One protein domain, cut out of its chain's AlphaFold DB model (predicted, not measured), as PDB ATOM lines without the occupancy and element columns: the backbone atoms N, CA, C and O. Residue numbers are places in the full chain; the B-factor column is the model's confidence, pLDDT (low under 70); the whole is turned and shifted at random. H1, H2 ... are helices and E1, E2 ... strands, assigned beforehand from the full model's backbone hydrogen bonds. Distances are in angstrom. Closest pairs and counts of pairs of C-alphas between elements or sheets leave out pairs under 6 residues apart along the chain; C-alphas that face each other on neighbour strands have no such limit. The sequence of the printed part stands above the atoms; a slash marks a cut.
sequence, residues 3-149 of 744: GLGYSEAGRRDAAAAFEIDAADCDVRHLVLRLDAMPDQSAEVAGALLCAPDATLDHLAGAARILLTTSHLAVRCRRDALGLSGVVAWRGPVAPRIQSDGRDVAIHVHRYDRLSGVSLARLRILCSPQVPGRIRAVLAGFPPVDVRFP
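AT A GLANCE: This is residues 3 to 149 of the 744 residues of a protein of Lichenibacterium ramalinae (UniProt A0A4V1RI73). Two small three-stranded sheets lie face to face as a sandwich at one end of an elongated domain, and H3 and H4 cover the other face of the sheet E1 E2 E4. H2 packs on these two helices, and H1, loosely joined to H2, makes the far end of the long axis. The printed part has 147 residues, with four named helices followed by six named strands; both sheets, in the orders E1 E2 E4 and E3 E5 E6, are antiparallel. The class is mixed, helices and strands. The whole is compact, with a radius of gyration of the C-alphas of 16.5 A, and spans 53 by 33 by 23 A.

IN THESE COORDINATES: H1, residues 8 to 19, begins at C-alpha 8 (-45.475, 37.751, -45.095) and is 17.5 A long. H2 holds residues 25 to 34, H3 residues 41 to 49, and H4 residues 56 to 66, 15.5 A. E1, residues 72 to 79, measures 23.2 A; E2, residues 82 to 90, 26.5 A. E3 is residues 96 to 99. E4, residues 117 to 125, measures 26.4 A. E5 is residues 132 to 137, and E6, residues 144 to 148, ends at C-alpha 148 (-17.733, 51.341, -14.985).

HOW THE PARTS SIT: H1 and H2, a helical hairpin, only just touch, with 3 pairs of C-alphas within 8 A, the closest Ala 17 and Val 27, 6.9 A. H2 touches H4, closest at the C-alphas of His 29 and His 58, 5.5 A, at a steep tilt of 47 degrees. H3 and H4, another helical hairpin, touch closest at the C-alphas of Ala 45 and Ala 62, 4.1 A. Both are on the same face of the sheet E1 E2 E4, two layers, helices over one face; H4 has a height over the sheet of 8.6 A. Every O i to N i+4 pair is within hydrogen-bond range in H2, H3 and H4; in H1 6 of 8 are. Within hydrogen-bond range are N 75 and O 86, 2.9 A, in the hairpin E1 and E2; N 87 and O 120, 2.9 A, between E2 and E4; N 98 and O 135, 2.8 A, between E3 and E5; and N 146 and O 134, 2.8 A, in the hairpin E5 and E6. The sheets form a sandwich, two sheets face to face, their facing parts 9.1 A centre to centre; the closest C-alphas of E1 and E6 are Val 74 and Val 144, 6.9 A.

THE WHOLE: The farthest C-alphas, those of Ser 7 and Arg 102, are 53.1 A apart. The printed part has no cut. The link E3 to E4, residues 100 to 116, is long. The mean pLDDT of the printed part is 71.8; 46 residues are under 70, among them 3 to 24 and 105 to 115.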
ATOM      1  N   GLY A   3     -36.632  31.369 -44.591       33.88
ATOM      2  CA  GLY A   3     -36.152  29.989 -44.453       33.88
ATOM      3  C   GLY A   3     -36.883  29.142 -43.402       33.88
ATOM      4  O   GLY A   3     -36.604  27.956 -43.298       33.88
ATOM      5  N   LEU A   4     -37.808  29.731 -42.633       36.91
ATOM      6  CA  LEU A   4     -38.626  29.045 -41.621       36.91
ATOM      7  C   LEU A   4     -40.102  28.919 -42.051       36.91
ATOM      8  O   LEU A   4     -40.937  28.539 -41.240       36.91
ATOM      9  N   GLY A   5     -40.441  29.269 -43.299       37.09
ATOM     10  CA  GLY A   5     -41.801  29.127 -43.836       37.09
ATOM     11  C   GLY A   5     -42.821  30.146 -43.315       37.09
ATOM     12  O   GLY A   5     -44.013  29.990 -43.565       37.09
ATOM     13  N   TYR A   6     -42.381  31.196 -42.611       37.69
ATOM     14  CA  TYR A   6     -43.286  32.242 -42.137       37.69
ATOM     15  C   TYR A   6     -43.823  33.058 -43.313       37.69
ATOM     16  O   TYR A   6     -43.057  33.575 -44.134       37.69
ATOM     17  N   SER A   7     -45.150  33.192 -43.359       48.97
ATOM     18  CA  SER A   7     -45.839  34.034 -44.331       48.97
ATOM     19  C   SER A   7     -45.432  35.499 -44.167       48.97
ATOM     20  O   SER A   7     -44.909  35.926 -43.135       48.97
ATOM     21  N   GLU A   8     -45.689  36.309 -45.188       40.94
ATOM     22  CA  GLU A   8     -45.475  37.751 -45.095       40.94
ATOM     23  C   GLU A   8     -46.261  38.399 -43.943       40.94
ATOM     24  O   GLU A   8     -45.753  39.326 -43.316       40.94
ATOM     25  N   ALA A   9     -47.433  37.848 -43.611       39.16
ATOM     26  CA  ALA A   9     -48.209  38.214 -42.432       39.16
ATOM     27  C   ALA A   9     -47.486  37.834 -41.128       39.16
ATOM     28  O   ALA A   9     -47.287  38.696 -40.289       39.16
ATOM     29  N   GLY A  10     -46.948  36.615 -41.005       42.75
ATOM     30  CA  GLY A  10     -46.186  36.213 -39.812       42.75
ATOM     31  C   GLY A  10     -44.901  37.023 -39.588       42.75
ATOM     32  O   GLY A  10     -44.452  37.190 -38.458       42.75
ATOM     33  N   ARG A  11     -44.316  37.579 -40.658       46.75
ATOM     34  CA  ARG A  11     -43.203  38.542 -40.562       46.75
ATOM     35  C   ARG A  11     -43.663  39.919 -40.084       46.75
ATOM     36  O   ARG A  11     -42.930  40.563 -39.342       46.75
ATOM     37  N   ARG A  12     -44.855  40.357 -40.502       45.00
ATOM     38  CA  ARG A  12     -45.499  41.583 -40.010       45.00
ATOM     39  C   ARG A  12     -45.941  41.445 -38.557       45.00
ATOM     40  O   ARG A  12     -45.709  42.376 -37.807       45.00
ATOM     41  N   ASP A  13     -46.453  40.293 -38.140       42.19
ATOM     42  CA  ASP A  13     -46.825  40.023 -36.746       42.19
ATOM     43  C   ASP A  13     -45.593  39.995 -35.830       42.19
ATOM     44  O   ASP A  13     -45.613  40.553 -34.738       42.19
ATOM     45  N   ALA A  14     -44.473  39.426 -36.294       44.19
ATOM     46  CA  ALA A  14     -43.198  39.493 -35.578       44.19
ATOM     47  C   ALA A  14     -42.637  40.926 -35.504       44.19
ATOM     48  O   ALA A  14     -42.022  41.287 -34.505       44.19
ATOM     49  N   ALA A  15     -42.857  41.747 -36.538       43.53
ATOM     50  CA  ALA A  15     -42.528  43.172 -36.528       43.53
ATOM     51  C   ALA A  15     -43.461  43.973 -35.595       43.53
ATOM     52  O   ALA A  15     -42.989  44.832 -34.861       43.53
ATOM     53  N   ALA A  16     -44.755  43.647 -35.560       42.47
ATOM     54  CA  ALA A  16     -45.741  44.223 -34.649       42.47
ATOM     55  C   ALA A  16     -45.471  43.825 -33.191       42.47
ATOM     56  O   ALA A  16     -45.697  44.623 -32.294       42.47
ATOM     57  N   ALA A  17     -44.883  42.652 -32.934       39.28
ATOM     58  CA  ALA A  17     -44.412  42.274 -31.602       39.28
ATOM     59  C   ALA A  17     -43.319  43.211 -31.043       39.28
ATOM     60  O   ALA A  17     -43.181  43.312 -29.826       39.28
ATOM     61  N   PHE A  18     -42.601  43.968 -31.886       44.47
ATOM     62  CA  PHE A  18     -41.731  45.056 -31.412       44.47
ATOM     63  C   PHE A  18     -42.512  46.257 -30.851       44.47
ATOM     64  O   PHE A  18     -41.928  47.055 -30.119       44.47
ATOM     65  N   GLU A  19     -43.805  46.385 -31.160       44.84
ATOM     66  CA  GLU A  19     -44.715  47.360 -30.545       44.84
ATOM     67  C   GLU A  19     -45.351  46.832 -29.244       44.84
ATOM     68  O   GLU A  19     -45.974  47.614 -28.529       44.84
ATOM     69  N   ILE A  20     -45.198  45.536 -28.917       47.22
ATOM     70  CA  ILE A  20     -45.975  44.869 -27.852       47.22
ATOM     71  C   ILE A  20     -45.380  45.059 -26.449       47.22
ATOM     72  O   ILE A  20     -46.149  45.322 -25.538       47.22
ATOM     73  N   ASP A  21     -44.062  44.985 -26.262       55.75
ATOM     74  CA  ASP A  21     -43.323  45.513 -25.096       55.75
ATOM     75  C   ASP A  21     -41.847  45.137 -25.284       55.75
ATOM     76  O   ASP A  21     -41.462  43.972 -25.175       55.75
ATOM     77  N   ALA A  22     -40.982  46.113 -25.563       53.28
ATOM     78  CA  ALA A  22     -39.558  45.845 -25.725       53.28
ATOM     79  C   ALA A  22     -38.881  45.367 -24.430       53.28
ATOM     80  O   ALA A  22     -37.704  45.034 -24.498       53.28
ATOM     81  N   ALA A  23     -39.545  45.361 -23.269       54.47
ATOM     82  CA  ALA A  23     -39.046  44.822 -22.003       54.47
ATOM     83  C   ALA A  23     -39.381  43.334 -21.786       54.47
ATOM     84  O   ALA A  23     -38.786  42.717 -20.900       54.47
ATOM     85  N   ASP A  24     -40.279  42.753 -22.588       67.75
ATOM     86  CA  ASP A  24     -40.716  41.366 -22.439       67.75
ATOM     87  C   ASP A  24     -39.605  40.387 -22.863       67.75
ATOM     88  O   ASP A  24     -39.059  40.434 -23.976       67.75
ATOM     89  N   CYS A  25     -39.226  39.496 -21.942       73.88
ATOM     90  CA  CYS A  25     -38.151  38.544 -22.179       73.88
ATOM     91  C   CYS A  25     -38.508  37.471 -23.219       73.88
ATOM     92  O   CYS A  25     -37.616  37.062 -23.967       73.88
ATOM     93  N   ASP A  26     -39.768  37.037 -23.290       73.31
ATOM     94  CA  ASP A  26     -40.246  36.060 -24.270       73.31
ATOM     95  C   ASP A  26     -40.243  36.674 -25.675       73.31
ATOM     96  O   ASP A  26     -39.757  36.047 -26.622       73.31
ATOM     97  N   VAL A  27     -40.677  37.935 -25.810       68.75
ATOM     98  CA  VAL A  27     -40.628  38.685 -27.082       68.75
ATOM     99  C   VAL A  27     -39.185  38.842 -27.562       68.75
ATOM    100  O   VAL A  27     -38.857  38.474 -28.694       68.75
ATOM    101  N   ARG A  28     -38.282  39.323 -26.697       74.44
ATOM    102  CA  ARG A  28     -36.849  39.452 -27.020       74.44
ATOM    103  C   ARG A  28     -36.233  38.110 -27.410       74.44
ATOM    104  O   ARG A  28     -35.500  38.025 -28.393       74.44
ATOM    105  N   HIS A  29     -36.521  37.049 -26.661       76.44
ATOM    106  CA  HIS A  29     -36.001  35.716 -26.947       76.44
ATOM    107  C   HIS A  29     -36.541  35.147 -28.269       76.44
ATOM    108  O   HIS A  29     -35.783  34.529 -29.022       76.44
ATOM    109  N   LEU A  30     -37.812  35.394 -28.596       70.00
ATOM    110  CA  LEU A  30     -38.402  35.032 -29.882       70.00
ATOM    111  C   LEU A  30     -37.700  35.755 -31.039       70.00
ATOM    112  O   LEU A  30     -37.320  35.109 -32.014       70.00
ATOM    113  N   VAL A  31     -37.447  37.062 -30.913       68.38
ATOM    114  CA  VAL A  31     -36.700  37.848 -31.912       68.38
ATOM    115  C   VAL A  31     -35.312  37.256 -32.160       68.38
ATOM    116  O   VAL A  31     -34.928  37.049 -33.314       68.38
ATOM    117  N   LEU A  32     -34.590  36.918 -31.086       73.69
ATOM    118  CA  LEU A  32     -33.274  36.278 -31.165       73.69
ATOM    119  C   LEU A  32     -33.332  34.912 -31.869       73.69
ATOM    120  O   LEU A  32     -32.415  34.564 -32.607       73.69
ATOM    121  N   ARG A  33     -34.408  34.134 -31.678       72.50
ATOM    122  CA  ARG A  33     -34.609  32.845 -32.365       72.50
ATOM    123  C   ARG A  33     -34.972  32.988 -33.839       72.50
ATOM    124  O   ARG A  33     -34.628  32.115 -34.631       72.50
ATOM    125  N   LEU A  34     -35.692  34.045 -34.199       64.38
ATOM    126  CA  LEU A  34     -36.159  34.273 -35.567       64.38
ATOM    127  C   LEU A  34     -35.086  34.879 -36.484       64.38
ATOM    128  O   LEU A  34     -35.318  34.944 -37.699       64.38
ATOM    129  N   ASP A  35     -33.954  35.304 -35.905       62.75
ATOM    130  CA  ASP A  35     -32.862  36.040 -36.559       62.75
ATOM    131  C   ASP A  35     -33.400  37.198 -37.415       62.75
ATOM    132  O   ASP A  35     -32.983  37.445 -38.545       62.75
ATOM    133  N   ALA A  36     -34.444  37.858 -36.906       53.12
ATOM    134  CA  ALA A  36     -35.183  38.862 -37.660       53.12
ATOM    135  C   ALA A  36     -34.375  40.157 -37.851       53.12
ATOM    136  O   ALA A  36     -34.691  40.935 -38.746       53.12
ATOM    137  N   MET A  37     -33.352  40.381 -37.015       61.06
ATOM    138  CA  MET A  37     -32.577  41.625 -36.928       61.06
ATOM    139  C   MET A  37     -31.085  41.333 -36.660       61.06
ATOM    140  O   MET A  37     -30.601  41.615 -35.560       61.06
ATOM    141  N   PRO A  38     -30.335  40.778 -37.632       61.47
ATOM    142  CA  PRO A  38     -28.949  40.340 -37.427       61.47
ATOM    143  C   PRO A  38     -28.040  41.440 -36.857       61.47
ATOM    144  O   PRO A  38     -27.224  41.177 -35.973       61.47
ATOM    145  N   ASP A  39     -28.253  42.684 -37.293       56.38
ATOM    146  CA  ASP A  39     -27.453  43.849 -36.899       56.38
ATOM    147  C   ASP A  39     -27.699  44.305 -35.447       56.38
ATOM    148  O   ASP A  39     -26.882  45.030 -34.884       56.38
ATOM    149  N   GLN A  40     -28.798  43.873 -34.814       65.50
ATOM    150  CA  GLN A  40     -29.196  44.280 -33.452       65.50
ATOM    151  C   GLN A  40     -29.257  43.107 -32.458       65.50
ATOM    152  O   GLN A  40     -29.416  43.310 -31.252       65.50
ATOM    153  N   SER A  41     -29.073  41.869 -32.927       72.44
ATOM    154  CA  SER A  41     -29.154  40.652 -32.109       72.44
ATOM    155  C   SER A  41     -28.223  40.668 -30.889       72.44
ATOM    156  O   SER A  41     -28.593  40.181 -29.823       72.44
ATOM    157  N   ALA A  42     -27.027  41.254 -30.997       72.81
ATOM    158  CA  ALA A  42     -26.083  41.340 -29.878       72.81
ATOM    159  C   ALA A  42     -26.551  42.295 -28.763       72.81
ATOM    160  O   ALA A  42     -26.295  42.040 -27.584       72.81
ATOM    161  N   GLU A  43     -27.240  43.377 -29.123       68.56
ATOM    162  CA  GLU A  43     -27.781  44.352 -28.176       68.56
ATOM    163  C   GLU A  43     -28.977  43.758 -27.427       68.56
ATOM    164  O   GLU A  43     -28.990  43.724 -26.196       68.56
ATOM    165  N   VAL A  44     -29.916  43.163 -28.170       72.56
ATOM    166  CA  VAL A  44     -31.083  42.466 -27.609       72.56
ATOM    167  C   VAL A  44     -30.645  41.307 -26.705       72.56
ATOM    168  O   VAL A  44     -31.164  41.156 -25.598       72.56
ATOM    169  N   ALA A  45     -29.639  40.527 -27.117       78.06
ATOM    170  CA  ALA A  45     -29.047  39.480 -26.285       78.06
ATOM    171  C   ALA A  45     -28.401  40.041 -25.009       78.06
ATOM    172  O   ALA A  45     -28.572  39.482 -23.927       78.06
ATOM    173  N   GLY A  46     -27.679  41.160 -25.113       75.12
ATOM    174  CA  GLY A  46     -27.091  41.840 -23.959       75.12
ATOM    175  C   GLY A  46     -28.143  42.278 -22.940       75.12
ATOM    176  O   GLY A  46     -27.998  41.985 -21.754       75.12
ATOM    177  N   ALA A  47     -29.221  42.909 -23.407       71.19
ATOM    178  CA  ALA A  47     -30.322  43.357 -22.561       71.19
ATOM    179  C   ALA A  47     -31.057  42.182 -21.889       71.19
ATOM    180  O   ALA A  47     -31.416  42.264 -20.715       71.19
ATOM    181  N   LEU A  48     -31.240  41.064 -22.601       76.81
ATOM    182  CA  LEU A  48     -31.859  39.851 -22.060       76.81
ATOM    183  C   LEU A  48     -31.011  39.202 -20.952       76.81
ATOM    184  O   LEU A  48     -31.561  38.696 -19.979       76.81
ATOM    185  N   LEU A  49     -29.676  39.247 -21.053       74.75
ATOM    186  CA  LEU A  49     -28.788  38.724 -20.003       74.75
ATOM    187  C   LEU A  49     -28.836  39.535 -18.704       74.75
ATOM    188  O   LEU A  49     -28.593  38.980 -17.634       74.75
ATOM    189  N   CYS A  50     -29.137  40.828 -18.785       69.88
ATOM    190  CA  CYS A  50     -29.271  41.692 -17.613       69.88
ATOM    191  C   CYS A  50     -30.695  41.689 -17.027       69.88
ATOM    192  O   CYS A  50     -30.911  42.282 -15.969       69.88
ATOM    193  N   ALA A  51     -31.659  41.018 -17.672       71.25
ATOM    194  CA  ALA A  51     -33.049  41.009 -17.233       71.25
ATOM    195  C   ALA A  51     -33.253  40.105 -15.993       71.25
ATOM    196  O   ALA A  51     -32.869  38.928 -16.004       71.25
ATOM    197  N   PRO A  52     -33.847  40.621 -14.898       65.69
ATOM    198  CA  PRO A  52     -33.937  39.886 -13.633       65.69
ATOM    199  C   PRO A  52     -34.842  38.641 -13.686       65.69
ATOM    200  O   PRO A  52     -34.556  37.657 -12.998       65.69
ATOM    201  N   ASP A  53     -35.869  38.653 -14.534       71.00
ATOM    202  CA  ASP A  53     -36.846  37.578 -14.785       71.00
ATOM    203  C   ASP A  53     -36.513  36.690 -15.992       71.00
ATOM    204  O   ASP A  53     -37.302  35.811 -16.342       71.00
ATOM    205  N   ALA A  54     -35.356  36.882 -16.630       75.62
ATOM    206  CA  ALA A  54     -34.943  36.023 -17.728       75.62
ATOM    207  C   ALA A  54     -34.919  34.553 -17.276       75.62
ATOM    208  O   ALA A  54     -34.182  34.172 -16.358       75.62
ATOM    209  N   THR A  55     -35.723  33.725 -17.948       80.62
ATOM    210  CA  THR A  55     -35.724  32.275 -17.778       80.62
ATOM    211  C   THR A  55     -34.408  31.686 -18.288       80.62
ATOM    212  O   THR A  55     -33.604  32.345 -18.952       80.62
ATOM    213  N   LEU A  56     -34.176  30.405 -18.007       75.31
ATOM    214  CA  LEU A  56     -32.975  29.722 -18.491       75.31
ATOM    215  C   LEU A  56     -32.886  29.698 -20.014       75.31
ATOM    216  O   LEU A  56     -31.797  29.860 -20.562       75.31
ATOM    217  N   ASP A  57     -34.026  29.560 -20.685       77.31
ATOM    218  CA  ASP A  57     -34.092  29.557 -22.140       77.31
ATOM    219  C   ASP A  57     -33.766  30.944 -22.708       77.31
ATOM    220  O   ASP A  57     -33.000  31.044 -23.669       77.31
ATOM    221  N   HIS A  58     -34.235  32.015 -22.056       83.25
ATOM    222  CA  HIS A  58     -33.880  33.394 -22.406       83.25
ATOM    223  C   HIS A  58     -32.367  33.604 -22.346       83.25
ATOM    224  O   HIS A  58     -31.735  33.994 -23.333       83.25
ATOM    225  N   LEU A  59     -31.767  33.270 -21.201       80.50
ATOM    226  CA  LEU A  59     -30.331  33.426 -20.978       80.50
ATOM    227  C   LEU A  59     -29.508  32.597 -21.971       80.50
ATOM    228  O   LEU A  59     -28.483  33.061 -22.472       80.50
ATOM    229  N   ALA A  60     -29.973  31.393 -22.302       77.56
ATOM    230  CA  ALA A  60     -29.338  30.524 -23.279       77.56
ATOM    231  C   ALA A  60     -29.346  31.089 -24.699       77.56
ATOM    232  O   ALA A  60     -28.310  31.078 -25.370       77.56
ATOM    233  N   GLY A  61     -30.505  31.567 -25.161       80.25
ATOM    234  CA  GLY A  61     -30.652  32.164 -26.486       80.25
ATOM    235  C   GLY A  61     -29.727  33.367 -26.659       80.25
ATOM    236  O   GLY A  61     -28.962  33.430 -27.622       80.25
ATOM    237  N   ALA A  62     -29.709  34.261 -25.667       83.75
ATOM    238  CA  ALA A  62     -28.820  35.418 -25.662       83.75
ATOM    239  C   ALA A  62     -27.331  35.041 -25.617       83.75
ATOM    240  O   ALA A  62     -26.527  35.573 -26.388       83.75
ATOM    241  N   ALA A  63     -26.948  34.101 -24.749       83.81
ATOM    242  CA  ALA A  63     -25.557  33.679 -24.623       83.81
ATOM    243  C   ALA A  63     -25.020  33.062 -25.924       83.81
ATOM    244  O   ALA A  63     -23.885  33.345 -26.303       83.81
ATOM    245  N   ARG A  64     -25.826  32.268 -26.646       82.00
ATOM    246  CA  ARG A  64     -25.417  31.689 -27.940       82.00
ATOM    247  C   ARG A  64     -25.062  32.766 -28.959       82.00
ATOM    248  O   ARG A  64     -24.054  32.610 -29.637       82.00
ATOM    249  N   ILE A  65     -25.842  33.844 -29.017       82.44
ATOM    250  CA  ILE A  65     -25.636  34.952 -29.956       82.44
ATOM    251  C   ILE A  65     -24.369  35.738 -29.619       82.44
ATOM    252  O   ILE A  65     -23.538  35.963 -30.497       82.44
ATOM    253  N   LEU A  66     -24.168  36.101 -28.349       80.44
ATOM    254  CA  LEU A  66     -22.966  36.831 -27.921       80.44
ATOM    255  C   LEU A  66     -21.679  36.009 -28.096       80.44
ATOM    256  O   LEU A  66     -20.609  36.562 -28.353       80.44
ATOM    257  N   LEU A  67     -21.786  34.683 -27.983       84.06
ATOM    258  CA  LEU A  67     -20.679  33.746 -28.155       84.06
ATOM    259  C   LEU A  67     -20.519  33.254 -29.603       84.06
ATOM    260  O   LEU A  67     -19.726  32.343 -29.851       84.06
ATOM    261  N   THR A  68     -21.256  33.799 -30.576       81.81
ATOM    262  CA  THR A  68     -21.073  33.452 -32.000       81.81
ATOM    263  C   THR A  68     -19.702  33.903 -32.499       81.81
ATOM    264  O   THR A  68     -19.039  33.170 -33.225       81.81
ATOM    265  N   THR A  69     -19.250  35.080 -32.062       75.12
ATOM    266  CA  THR A  69     -17.976  35.694 -32.468       75.12
ATOM    267  C   THR A  69     -16.933  35.730 -31.345       75.12
ATOM    268  O   THR A  69     -15.839  36.257 -31.537       75.12
ATOM    269  N   SER A  70     -17.244  35.179 -30.165       81.00
ATOM    270  CA  SER A  70     -16.373  35.219 -28.985       81.00
ATOM    271  C   SER A  70     -16.480  33.951 -28.122       81.00
ATOM    272  O   SER A  70     -17.467  33.220 -28.170       81.00
ATOM    273  N   HIS A  71     -15.453  33.673 -27.311       86.38
ATOM    274  CA  HIS A  71     -15.437  32.537 -26.371       86.38
ATOM    275  C   HIS A  71     -15.872  32.911 -24.950       86.38
ATOM    276  O   HIS A  71     -16.138  32.027 -24.134       86.38
ATOM    277  N   LEU A  72     -15.938  34.211 -24.666       88.25
ATOM    278  CA  LEU A  72     -16.233  34.797 -23.370       88.25
ATOM    279  C   LEU A  72     -16.971  36.117 -23.600       88.25
ATOM    280  O   LEU A  72     -16.496  36.973 -24.341       88.25
ATOM    281  N   ALA A  73     -18.104  36.289 -22.932       86.50
ATOM    282  CA  ALA A  73     -18.894  37.507 -22.941       86.50
ATOM    283  C   ALA A  73     -19.212  37.917 -21.500       86.50
ATOM    284  O   ALA A  73     -19.642  37.100 -20.685       86.50
ATOM    285  N   VAL A  74     -19.011  39.196 -21.190       85.12
ATOM    286  CA  VAL A  74     -19.346  39.791 -19.889       85.12
ATOM    287  C   VAL A  74     -20.341  40.916 -20.128       85.12
ATOM    288  O   VAL A  74     -20.107  41.799 -20.961       85.12
ATOM    289  N   ARG A  75     -21.459  40.880 -19.407       84.50
ATOM    290  CA  ARG A  75     -22.471  41.937 -19.400       84.50
ATOM    291  C   ARG A  75     -22.825  42.244 -17.962       84.50
ATOM    292  O   ARG A  75     -23.349  41.386 -17.261       84.50
ATOM    293  N   CYS A  76     -22.491  43.440 -17.503       78.69
ATOM    294  CA  CYS A  76     -22.873  43.899 -16.177       78.69
ATOM    295  C   CYS A  76     -23.342  45.347 -16.257       78.69
ATOM    296  O   CYS A  76     -22.942  46.088 -17.155       78.69
ATOM    297  N   ARG A  77     -24.175  45.722 -15.297       75.94
ATOM    298  CA  ARG A  77     -24.644  47.075 -15.039       75.94
ATOM    299  C   ARG A  77     -24.193  47.507 -13.649       75.94
ATOM    300  O   ARG A  77     -23.865  46.668 -12.806       75.94
ATOM    301  N   ARG A  78     -24.188  48.818 -13.430       77.88
ATOM    302  CA  ARG A  78     -23.909  49.424 -12.132       77.88
ATOM    303  C   ARG A  78     -25.179  50.034 -11.562       77.88
ATOM    304  O   ARG A  78     -25.866  50.750 -12.278       77.88
ATOM    305  N   ASP A  79     -25.438  49.758 -10.293       70.44
ATOM    306  CA  ASP A  79     -26.533  50.323  -9.503       70.44
ATOM    307  C   ASP A  79     -25.986  50.928  -8.192       70.44
ATOM    308  O   ASP A  79     -24.767  50.972  -7.982       70.44
ATOM    309  N   ALA A  80     -26.858  51.422  -7.305       67.06
ATOM    310  CA  ALA A  80     -26.428  52.012  -6.036       67.06
ATOM    311  C   ALA A  80     -25.761  51.013  -5.064       67.06
ATOM    312  O   ALA A  80     -25.061  51.439  -4.143       67.06
ATOM    313  N   LEU A  81     -25.958  49.700  -5.245       70.50
ATOM    314  CA  LEU A  81     -25.435  48.644  -4.367       70.50
ATOM    315  C   LEU A  81     -24.151  47.994  -4.908       70.50
ATOM    316  O   LEU A  81     -23.439  47.323  -4.155       70.50
ATOM    317  N   GLY A  82     -23.850  48.173  -6.195       77.31
ATOM    318  CA  GLY A  82     -22.607  47.727  -6.812       77.31
ATOM    319  C   GLY A  82     -22.775  47.334  -8.277       77.31
ATOM    320  O   GLY A  82     -23.375  48.062  -9.064       77.31
ATOM    321  N   LEU A  83     -22.187  46.201  -8.667       79.50
ATOM    322  CA  LEU A  83     -22.243  45.680 -10.036       79.50
ATOM    323  C   LEU A  83     -23.083  44.405 -10.081       79.50
ATOM    324  O   LEU A  83     -22.847  43.474  -9.306       79.50
ATOM    325  N   SER A  84     -24.025  44.333 -11.018       77.56
ATOM    326  CA  SER A  84     -24.868  43.158 -11.257       77.56
ATOM    327  C   SER A  84     -24.834  42.750 -12.731       77.56
ATOM    328  O   SER A  84     -24.766  43.602 -13.610       77.56
ATOM    329  N   GLY A  85     -24.825  41.451 -13.040       78.94
ATOM    330  CA  GLY A  85     -24.749  41.008 -14.434       78.94
ATOM    331  C   GLY A  85     -24.594  39.509 -14.654       78.94
ATOM    332  O   GLY A  85     -24.840  38.699 -13.760       78.94
ATOM    333  N   VAL A  86     -24.166  39.144 -15.861       81.38
ATOM    334  CA  VAL A  86     -23.916  37.772 -16.305       81.38
ATOM    335  C   VAL A  86     -22.577  37.672 -17.034       81.38
ATOM    336  O   VAL A  86     -22.188  38.542 -17.816       81.38
ATOM    337  N   VAL A  87     -21.884  36.561 -16.798       85.75
ATOM    338  CA  VAL A  87     -20.740  36.108 -17.592       85.75
ATOM    339  C   VAL A  87     -21.148  34.842 -18.327       85.75
ATOM    340  O   VAL A  87     -21.639  33.914 -17.693       85.75
ATOM    341  N   ALA A  88     -20.935  34.793 -19.638       87.19
ATOM    342  CA  ALA A  88     -21.188  33.630 -20.481       87.19
ATOM    343  C   ALA A  88     -19.898  33.200 -21.191       87.19
ATOM    344  O   ALA A  88     -19.098  34.045 -21.588       87.19
ATOM    345  N   TRP A  89     -19.671  31.898 -21.350       88.75
ATOM    346  CA  TRP A  89     -18.477  31.367 -22.010       88.75
ATOM    347  C   TRP A  89     -18.729  30.010 -22.666       88.75
ATOM    348  O   TRP A  89     -19.724  29.338 -22.390       88.75
ATOM    349  N   ARG A  90     -17.811  29.588 -23.538       85.69
ATOM    350  CA  ARG A  90     -17.835  28.248 -24.142       85.69
ATOM    351  C   ARG A  90     -16.990  27.268 -23.330       85.69
ATOM    352  O   ARG A  90     -15.828  27.541 -23.039       85.69
ATOM    353  N   GLY A  91     -17.558  26.104 -23.024       80.19
ATOM    354  CA  GLY A  91     -16.864  25.010 -22.337       80.19
ATOM    355  C   GLY A  91     -17.070  24.940 -20.812       80.19
ATOM    356  O   GLY A  91     -17.780  25.758 -20.223       80.19
ATOM    357  N   PRO A  92     -16.471  23.929 -20.153       77.69
ATOM    358  CA  PRO A  92     -16.790  23.567 -18.765       77.69
ATOM    359  C   PRO A  92     -15.967  24.314 -17.702       77.69
ATOM    360  O   PRO A  92     -16.333  24.318 -16.521       77.69
ATOM    361  N   VAL A  93     -14.848  24.926 -18.100       83.62
ATOM    362  CA  VAL A  93     -13.925  25.632 -17.199       83.62
ATOM    363  C   VAL A  93     -14.414  27.061 -17.007       83.62
ATOM    364  O   VAL A  93     -14.521  27.802 -17.978       83.62
ATOM    365  N   ALA A  94     -14.725  27.438 -15.767       84.00
ATOM    366  CA  ALA A  94     -15.203  28.782 -15.458       84.00
ATOM    367  C   ALA A  94     -14.085  29.832 -15.631       84.00
ATOM    368  O   ALA A  94     -12.936  29.559 -15.270       84.00
ATOM    369  N   PRO A  95     -14.400  31.032 -16.153       87.56
ATOM    370  CA  PRO A  95     -13.447  32.129 -16.210       87.56
ATOM    371  C   PRO A  95     -13.130  32.655 -14.806       87.56
ATOM    372  O   PRO A  95     -13.990  32.695 -13.926       87.56
ATOM    373  N   ARG A  96     -11.896  33.122 -14.614       88.38
ATOM    374  CA  ARG A  96     -11.511  33.878 -13.420       88.38
ATOM    375  C   ARG A  96     -12.028  35.307 -13.558       88.38
ATOM    376  O   ARG A  96     -11.728  35.960 -14.557       88.38
ATOM    377  N   ILE A  97     -12.782  35.787 -12.570       86.69
ATOM    378  CA  ILE A  97     -13.317  37.153 -12.552       86.69
ATOM    379  C   ILE A  97     -12.593  37.982 -11.504       86.69
ATOM    380  O   ILE A  97     -12.471  37.571 -10.351       86.69
ATOM    381  N   GLN A  98     -12.150  39.164 -11.912       85.88
ATOM    382  CA  GLN A  98     -11.490  40.135 -11.056       85.88
ATOM    383  C   GLN A  98     -12.273  41.445 -11.052       85.88
ATOM    384  O   GLN A  98     -12.597  41.955 -12.121       85.88
ATOM    385  N   SER A  99     -12.532  41.997  -9.868       82.62
ATOM    386  CA  SER A  99     -13.003  43.371  -9.679       82.62
ATOM    387  C   SER A  99     -11.855  44.191  -9.117       82.62
ATOM    388  O   SER A  99     -11.332  43.866  -8.052       82.62
ATOM    389  N   ASP A 100     -11.427  45.216  -9.850       76.69
ATOM    390  CA  ASP A 100     -10.349  46.129  -9.435       76.69
ATOM    391  C   ASP A 100      -9.066  45.392  -9.002       76.69
ATOM    392  O   ASP A 100      -8.396  45.736  -8.030       76.69
ATOM    393  N   GLY A 101      -8.741  44.317  -9.729       72.62
ATOM    394  CA  GLY A 101      -7.560  43.482  -9.495       72.62
ATOM    395  C   GLY A 101      -7.702  42.435  -8.384       72.62
ATOM    396  O   GLY A 101      -6.770  41.661  -8.177       72.62
ATOM    397  N   ARG A 102      -8.849  42.361  -7.695       77.62
ATOM    398  CA  ARG A 102      -9.144  41.329  -6.689       77.62
ATOM    399  C   ARG A 102     -10.061  40.265  -7.267       77.62
ATOM    400  O   ARG A 102     -11.034  40.596  -7.939       77.62
ATOM    401  N   ASP A 103      -9.774  39.000  -6.984       79.81
ATOM    402  CA  ASP A 103     -10.651  37.908  -7.401       79.81
ATOM    403  C   ASP A 103     -12.008  38.012  -6.705       79.81
ATOM    404  O   ASP A 103     -12.088  38.212  -5.491       79.81
ATOM    405  N   VAL A 104     -13.074  37.853  -7.484       77.12
ATOM    406  CA  VAL A 104     -14.446  37.825  -6.981       77.12
ATOM    407  C   VAL A 104     -14.978  36.410  -7.121       77.12
ATOM    408  O   VAL A 104     -14.933  35.819  -8.202       77.12
ATOM    409  N   ALA A 105     -15.522  35.878  -6.026       69.19
ATOM    410  CA  ALA A 105     -16.259  34.628  -6.070       69.19
ATOM    411  C   ALA A 105     -17.518  34.805  -6.929       69.19
ATOM    412  O   ALA A 105     -18.377  35.638  -6.645       69.19
ATOM    413  N   ILE A 106     -17.624  34.005  -7.985       66.88
ATOM    414  CA  ILE A 106     -18.830  33.920  -8.801       66.88
ATOM    415  C   ILE A 106     -19.662  32.724  -8.356       66.88
ATOM    416  O   ILE A 106     -19.170  31.597  -8.293       66.88
ATOM    417  N   HIS A 107     -20.945  32.956  -8.087       61.41
ATOM    418  CA  HIS A 107     -21.899  31.864  -7.948       61.41
ATOM    419  C   HIS A 107     -22.249  31.351  -9.345       61.41
ATOM    420  O   HIS A 107     -23.099  31.891 -10.056       61.41
ATOM    421  N   VAL A 108     -21.524  30.313  -9.764       57.72
ATOM    422  CA  VAL A 108     -21.751  29.652 -11.046       57.72
ATOM    423  C   VAL A 108     -22.987  28.772 -10.930       57.72
ATOM    424  O   VAL A 108     -22.934  27.673 -10.383       57.72
ATOM    425  N   HIS A 109     -24.099  29.230 -11.490       57.12
ATOM    426  CA  HIS A 109     -25.192  28.335 -11.838       57.12
ATOM    427  C   HIS A 109     -24.813  27.646 -13.148       57.12
ATOM    428  O   HIS A 109     -24.979  28.216 -14.221       57.12
ATOM    429  N   ARG A 110     -24.237  26.440 -13.080       54.53
ATOM    430  CA  ARG A 110     -24.020  25.643 -14.294       54.53
ATOM    431  C   ARG A 110     -25.374  25.233 -14.848       54.53
ATOM    432  O   ARG A 110     -26.141  24.545 -14.180       54.53
ATOM    433  N   TYR A 111     -25.655  25.651 -16.072       60.28
ATOM    434  CA  TYR A 111     -26.836  25.206 -16.795       60.28
ATOM    435  C   TYR A 111     -26.409  24.114 -17.766       60.28
ATOM    436  O   TYR A 111     -26.132  24.371 -18.934       60.28
ATOM    437  N   ASP A 112     -26.362  22.879 -17.269       51.97
ATOM    438  CA  ASP A 112     -25.890  21.704 -18.017       51.97
ATOM    439  C   ASP A 112     -26.737  21.383 -19.272       51.97
ATOM    440  O   ASP A 112     -26.357  20.549 -20.091       51.97
ATOM    441  N   ARG A 113     -27.878  22.064 -19.463       53.12
ATOM    442  CA  ARG A 113     -28.774  21.904 -20.624       53.12
ATOM    443  C   ARG A 113     -28.390  22.743 -21.848       53.12
ATOM    444  O   ARG A 113     -29.033  22.617 -22.886       53.12
ATOM    445  N   LEU A 114     -27.375  23.603 -21.756       60.09
ATOM    446  CA  LEU A 114     -27.025  24.542 -22.823       60.09
ATOM    447  C   LEU A 114     -25.828  24.018 -23.616       60.09
ATOM    448  O   LEU A 114     -24.695  24.092 -23.160       60.09
ATOM    449  N   SER A 115     -26.081  23.465 -24.803       64.69
ATOM    450  CA  SER A 115     -25.117  22.794 -25.692       64.69
ATOM    451  C   SER A 115     -23.751  23.508 -25.829       64.69
ATOM    452  O   SER A 115     -23.536  24.290 -26.755       64.69
ATOM    453  N   GLY A 116     -22.810  23.229 -24.922       72.12
ATOM    454  CA  GLY A 116     -21.453  23.793 -24.928       72.12
ATOM    455  C   GLY A 116     -21.318  25.248 -24.448       72.12
ATOM    456  O   GLY A 116     -20.222  25.805 -24.558       72.12
ATOM    457  N   VAL A 117     -22.385  25.863 -23.921       79.75
ATOM    458  CA  VAL A 117     -22.383  27.228 -23.368       79.75
ATOM    459  C   VAL A 117     -22.615  27.172 -21.864       79.75
ATOM    460  O   VAL A 117     -23.567  26.561 -21.398       79.75
ATOM    461  N   SER A 118     -21.774  27.864 -21.110       82.62
ATOM    462  CA  SER A 118     -21.904  28.026 -19.666       82.62
ATOM    463  C   SER A 118     -22.175  29.494 -19.344       82.62
ATOM    464  O   SER A 118     -21.706  30.382 -20.058       82.62
ATOM    465  N   LEU A 119     -22.909  29.771 -18.264       82.31
ATOM    466  CA  LEU A 119     -23.088  31.134 -17.762       82.31
ATOM    467  C   LEU A 119     -23.112  31.180 -16.229       82.31
ATOM    468  O   LEU A 119     -23.362  30.178 -15.568       82.31
ATOM    469  N   ALA A 120     -22.834  32.349 -15.662       80.69
ATOM    470  CA  ALA A 120     -22.864  32.611 -14.229       80.69
ATOM    471  C   ALA A 120     -23.421  34.014 -13.975       80.69
ATOM    472  O   ALA A 120     -23.061  34.957 -14.683       80.69
ATOM    473  N   ARG A 121     -24.279  34.159 -12.958       79.50
ATOM    474  CA  ARG A 121     -24.716  35.479 -12.486       79.50
ATOM    475  C   ARG A 121     -23.629  36.082 -11.604       79.50
ATOM    476  O   ARG A 121     -22.957  35.385 -10.845       79.50
ATOM    477  N   LEU A 122     -23.477  37.391 -11.715       79.38
ATOM    478  CA  LEU A 122     -22.461  38.167 -11.033       79.38
ATOM    479  C   LEU A 122     -23.133  39.237 -10.185       79.38
ATOM    480  O   LEU A 122     -23.980  39.981 -10.678       79.38
ATOM    481  N   ARG A 123     -22.755  39.306  -8.908       79.88
ATOM    482  CA  ARG A 123     -23.135  40.394  -8.012       79.88
ATOM    483  C   ARG A 123     -21.927  40.763  -7.165       79.88
ATOM    484  O   ARG A 123     -21.476  39.958  -6.356       79.88
ATOM    485  N   ILE A 124     -21.393  41.956  -7.386       78.69
ATOM    486  CA  ILE A 124     -20.266  42.507  -6.636       78.69
ATOM    487  C   ILE A 124     -20.791  43.684  -5.834       78.69
ATOM    488  O   ILE A 124     -21.275  44.651  -6.414       78.69
ATOM    489  N   LEU A 125     -20.667  43.611  -4.513       78.44
ATOM    490  CA  LEU A 125     -20.883  44.769  -3.656       78.44
ATOM    491  C   LEU A 125     -19.663  45.680  -3.768       78.44
ATOM    492  O   LEU A 125     -18.547  45.282  -3.429       78.44
ATOM    493  N   CYS A 126     -19.866  46.893  -4.260       74.25
ATOM    494  CA  CYS A 126     -18.825  47.906  -4.328       74.25
ATOM    495  C   CYS A 126     -19.450  49.297  -4.253       74.25
ATOM    496  O   CYS A 126     -20.600  49.493  -4.640       74.25
ATOM    497  N   SER A 127     -18.688  50.273  -3.751       76.25
ATOM    498  CA  SER A 127     -19.170  51.654  -3.709       76.25
ATOM    499  C   SER A 127     -19.400  52.163  -5.135       76.25
ATOM    500  O   SER A 127     -18.480  52.056  -5.953       76.25
ATOM    501  N   PRO A 128     -20.565  52.758  -5.452       73.88
ATOM    502  CA  PRO A 128     -20.814  53.344  -6.767       73.88
ATOM    503  C   PRO A 128     -19.904  54.549  -7.061       73.88
ATOM    504  O   PRO A 128     -19.697  54.889  -8.222       73.88
ATOM    505  N   GLN A 129     -19.305  55.153  -6.028       72.12
ATOM    506  CA  GLN A 129     -18.484  56.367  -6.114       72.12
ATOM    507  C   GLN A 129     -17.034  56.128  -6.565       72.12
ATOM    508  O   GLN A 129     -16.295  57.080  -6.800       72.12
ATOM    509  N   VAL A 130     -16.600  54.872  -6.672       73.88
ATOM    510  CA  VAL A 130     -15.244  54.515  -7.121       73.88
ATOM    511  C   VAL A 130     -15.346  53.931  -8.526       73.88
ATOM    512  O   VAL A 130     -16.251  53.133  -8.745       73.88
ATOM    513  N   PRO A 131     -14.482  54.266  -9.499       74.81
ATOM    514  CA  PRO A 131     -14.492  53.584 -10.791       74.81
ATOM    515  C   PRO A 131     -14.347  52.073 -10.591       74.81
ATOM    516  O   PRO A 131     -13.560  51.642  -9.754       74.81
ATOM    517  N   GLY A 132     -15.126  51.284 -11.324       75.62
ATOM    518  CA  GLY A 132     -15.082  49.826 -11.240       75.62
ATOM    519  C   GLY A 132     -14.518  49.226 -12.518       75.62
ATOM    520  O   GLY A 132     -14.850  49.664 -13.619       75.62
ATOM    521  N   ARG A 133     -13.700  48.182 -12.407       83.75
ATOM    522  CA  ARG A 133     -13.272  47.367 -13.548       83.75
ATOM    523  C   ARG A 133     -13.526  45.898 -13.273       83.75
ATOM    524  O   ARG A 133     -12.958  45.339 -12.341       83.75
ATOM    525  N   ILE A 134     -14.291  45.263 -14.154       84.44
ATOM    526  CA  ILE A 134     -14.411  43.809 -14.212       84.44
ATOM    527  C   ILE A 134     -13.468  43.294 -15.291       84.44
ATOM    528  O   ILE A 134     -13.581  43.675 -16.454       84.44
ATOM    529  N   ARG A 135     -12.563  42.394 -14.915       88.75
ATOM    530  CA  ARG A 135     -11.733  41.630 -15.845       88.75
ATOM    531  C   ARG A 135     -12.103  40.160 -15.756       88.75
ATOM    532  O   ARG A 135     -11.974  39.553 -14.698       88.75
ATOM    533  N   ALA A 136     -12.530  39.586 -16.870       88.50
ATOM    534  CA  ALA A 136     -12.800  38.165 -16.994       88.50
ATOM    535  C   ALA A 136     -11.704  37.492 -17.820       88.50
ATOM    536  O   ALA A 136     -11.376  37.943 -18.919       88.50
ATOM    537  N   VAL A 137     -11.132  36.412 -17.291       88.94
ATOM    538  CA  VAL A 137     -10.030  35.672 -17.914       88.94
ATOM    539  C   VAL A 137     -10.444  34.220 -18.107       88.94
ATOM    540  O   VAL A 137     -10.644  33.494 -17.134       88.94
ATOM    541  N   LEU A 138     -10.538  33.790 -19.364       89.69
ATOM    542  CA  LEU A 138     -10.715  32.389 -19.737       89.69
ATOM    543  C   LEU A 138      -9.395  31.865 -20.311       89.69
ATOM    544  O   LEU A 138      -8.809  32.494 -21.191       89.69
ATOM    545  N   ALA A 139      -8.907  30.736 -19.795       87.50
ATOM    546  CA  ALA A 139      -7.616  30.181 -20.200       87.50
ATOM    547  C   ALA A 139      -7.563  29.933 -21.719       87.50
ATOM    548  O   ALA A 139      -8.476  29.336 -22.282       87.50
ATOM    549  N   GLY A 140      -6.489  30.396 -22.366       84.69
ATOM    550  CA  GLY A 140      -6.302  30.269 -23.816       84.69
ATOM    551  C   GLY A 140      -7.007  31.332 -24.666       84.69
ATOM    552  O   GLY A 140      -6.888  31.282 -25.885       84.69
ATOM    553  N   PHE A 141      -7.693  32.308 -24.057       87.19
ATOM    554  CA  PHE A 141      -8.403  33.373 -24.772       87.19
ATOM    555  C   PHE A 141      -8.037  34.774 -24.257       87.19
ATOM    556  O   PHE A 141      -7.632  34.921 -23.099       87.19
ATOM    557  N   PRO A 142      -8.190  35.824 -25.090       87.12
ATOM    558  CA  PRO A 142      -8.026  37.201 -24.643       87.12
ATOM    559  C   PRO A 142      -8.978  37.538 -23.483       87.12
ATOM    560  O   PRO A 142     -10.135  37.106 -23.492       87.12
ATOM    561  N   PRO A 143      -8.520  38.308 -22.480       88.31
ATOM    562  CA  PRO A 143      -9.375  38.736 -21.383       88.31
ATOM    563  C   PRO A 143     -10.447  39.713 -21.875       88.31
ATOM    564  O   PRO A 143     -10.199  40.524 -22.767       88.31
ATOM    565  N   VAL A 144     -11.617  39.672 -21.242       87.38
ATOM    566  CA  VAL A 144     -12.684  40.654 -21.451       87.38
ATOM    567  C   VAL A 144     -12.656  41.646 -20.298       87.38
ATOM    568  O   VAL A 144     -12.792  41.260 -19.138       87.38
ATOM    569  N   ASP A 145     -12.475  42.922 -20.623       85.75
ATOM    570  CA  ASP A 145     -12.471  44.021 -19.666       85.75
ATOM    571  C   ASP A 145     -13.732  44.871 -19.829       85.75
ATOM    572  O   ASP A 145     -14.027  45.362 -20.919       85.75
ATOM    573  N   VAL A 146     -14.453  45.080 -18.730       82.69
ATOM    574  CA  VAL A 146     -15.606  45.979 -18.651       82.69
ATOM    575  C   VAL A 146     -15.302  47.049 -17.614       82.69
ATOM    576  O   VAL A 146     -14.907  46.737 -16.489       82.69
ATOM    577  N   ARG A 147     -15.451  48.316 -17.997       82.06
ATOM    578  CA  ARG A 147     -15.217  49.467 -17.122       82.06
ATOM    579  C   ARG A 147     -16.533  50.129 -16.761       82.06
ATOM    580  O   ARG A 147     -17.436  50.199 -17.591       82.06
ATOM    581  N   PHE A 148     -16.600  50.622 -15.535       80.06
ATOM    582  CA  PHE A 148     -17.733  51.341 -14.985       80.06
ATOM    583  C   PHE A 148     -17.252  52.679 -14.426       80.06
ATOM    584  O   PHE A 148     -16.378  52.683 -13.547       80.06
ATOM    585  N   PRO A 149     -17.834  53.800 -14.878       79.81
ATOM    586  CA  PRO A 149     -17.485  55.117 -14.370       79.81
ATOM    587  C   PRO A 149     -17.855  55.223 -12.889       79.81
ATOM    588  O   PRO A 149     -18.780  54.557 -12.408       79.81
TER     589      PRO A 149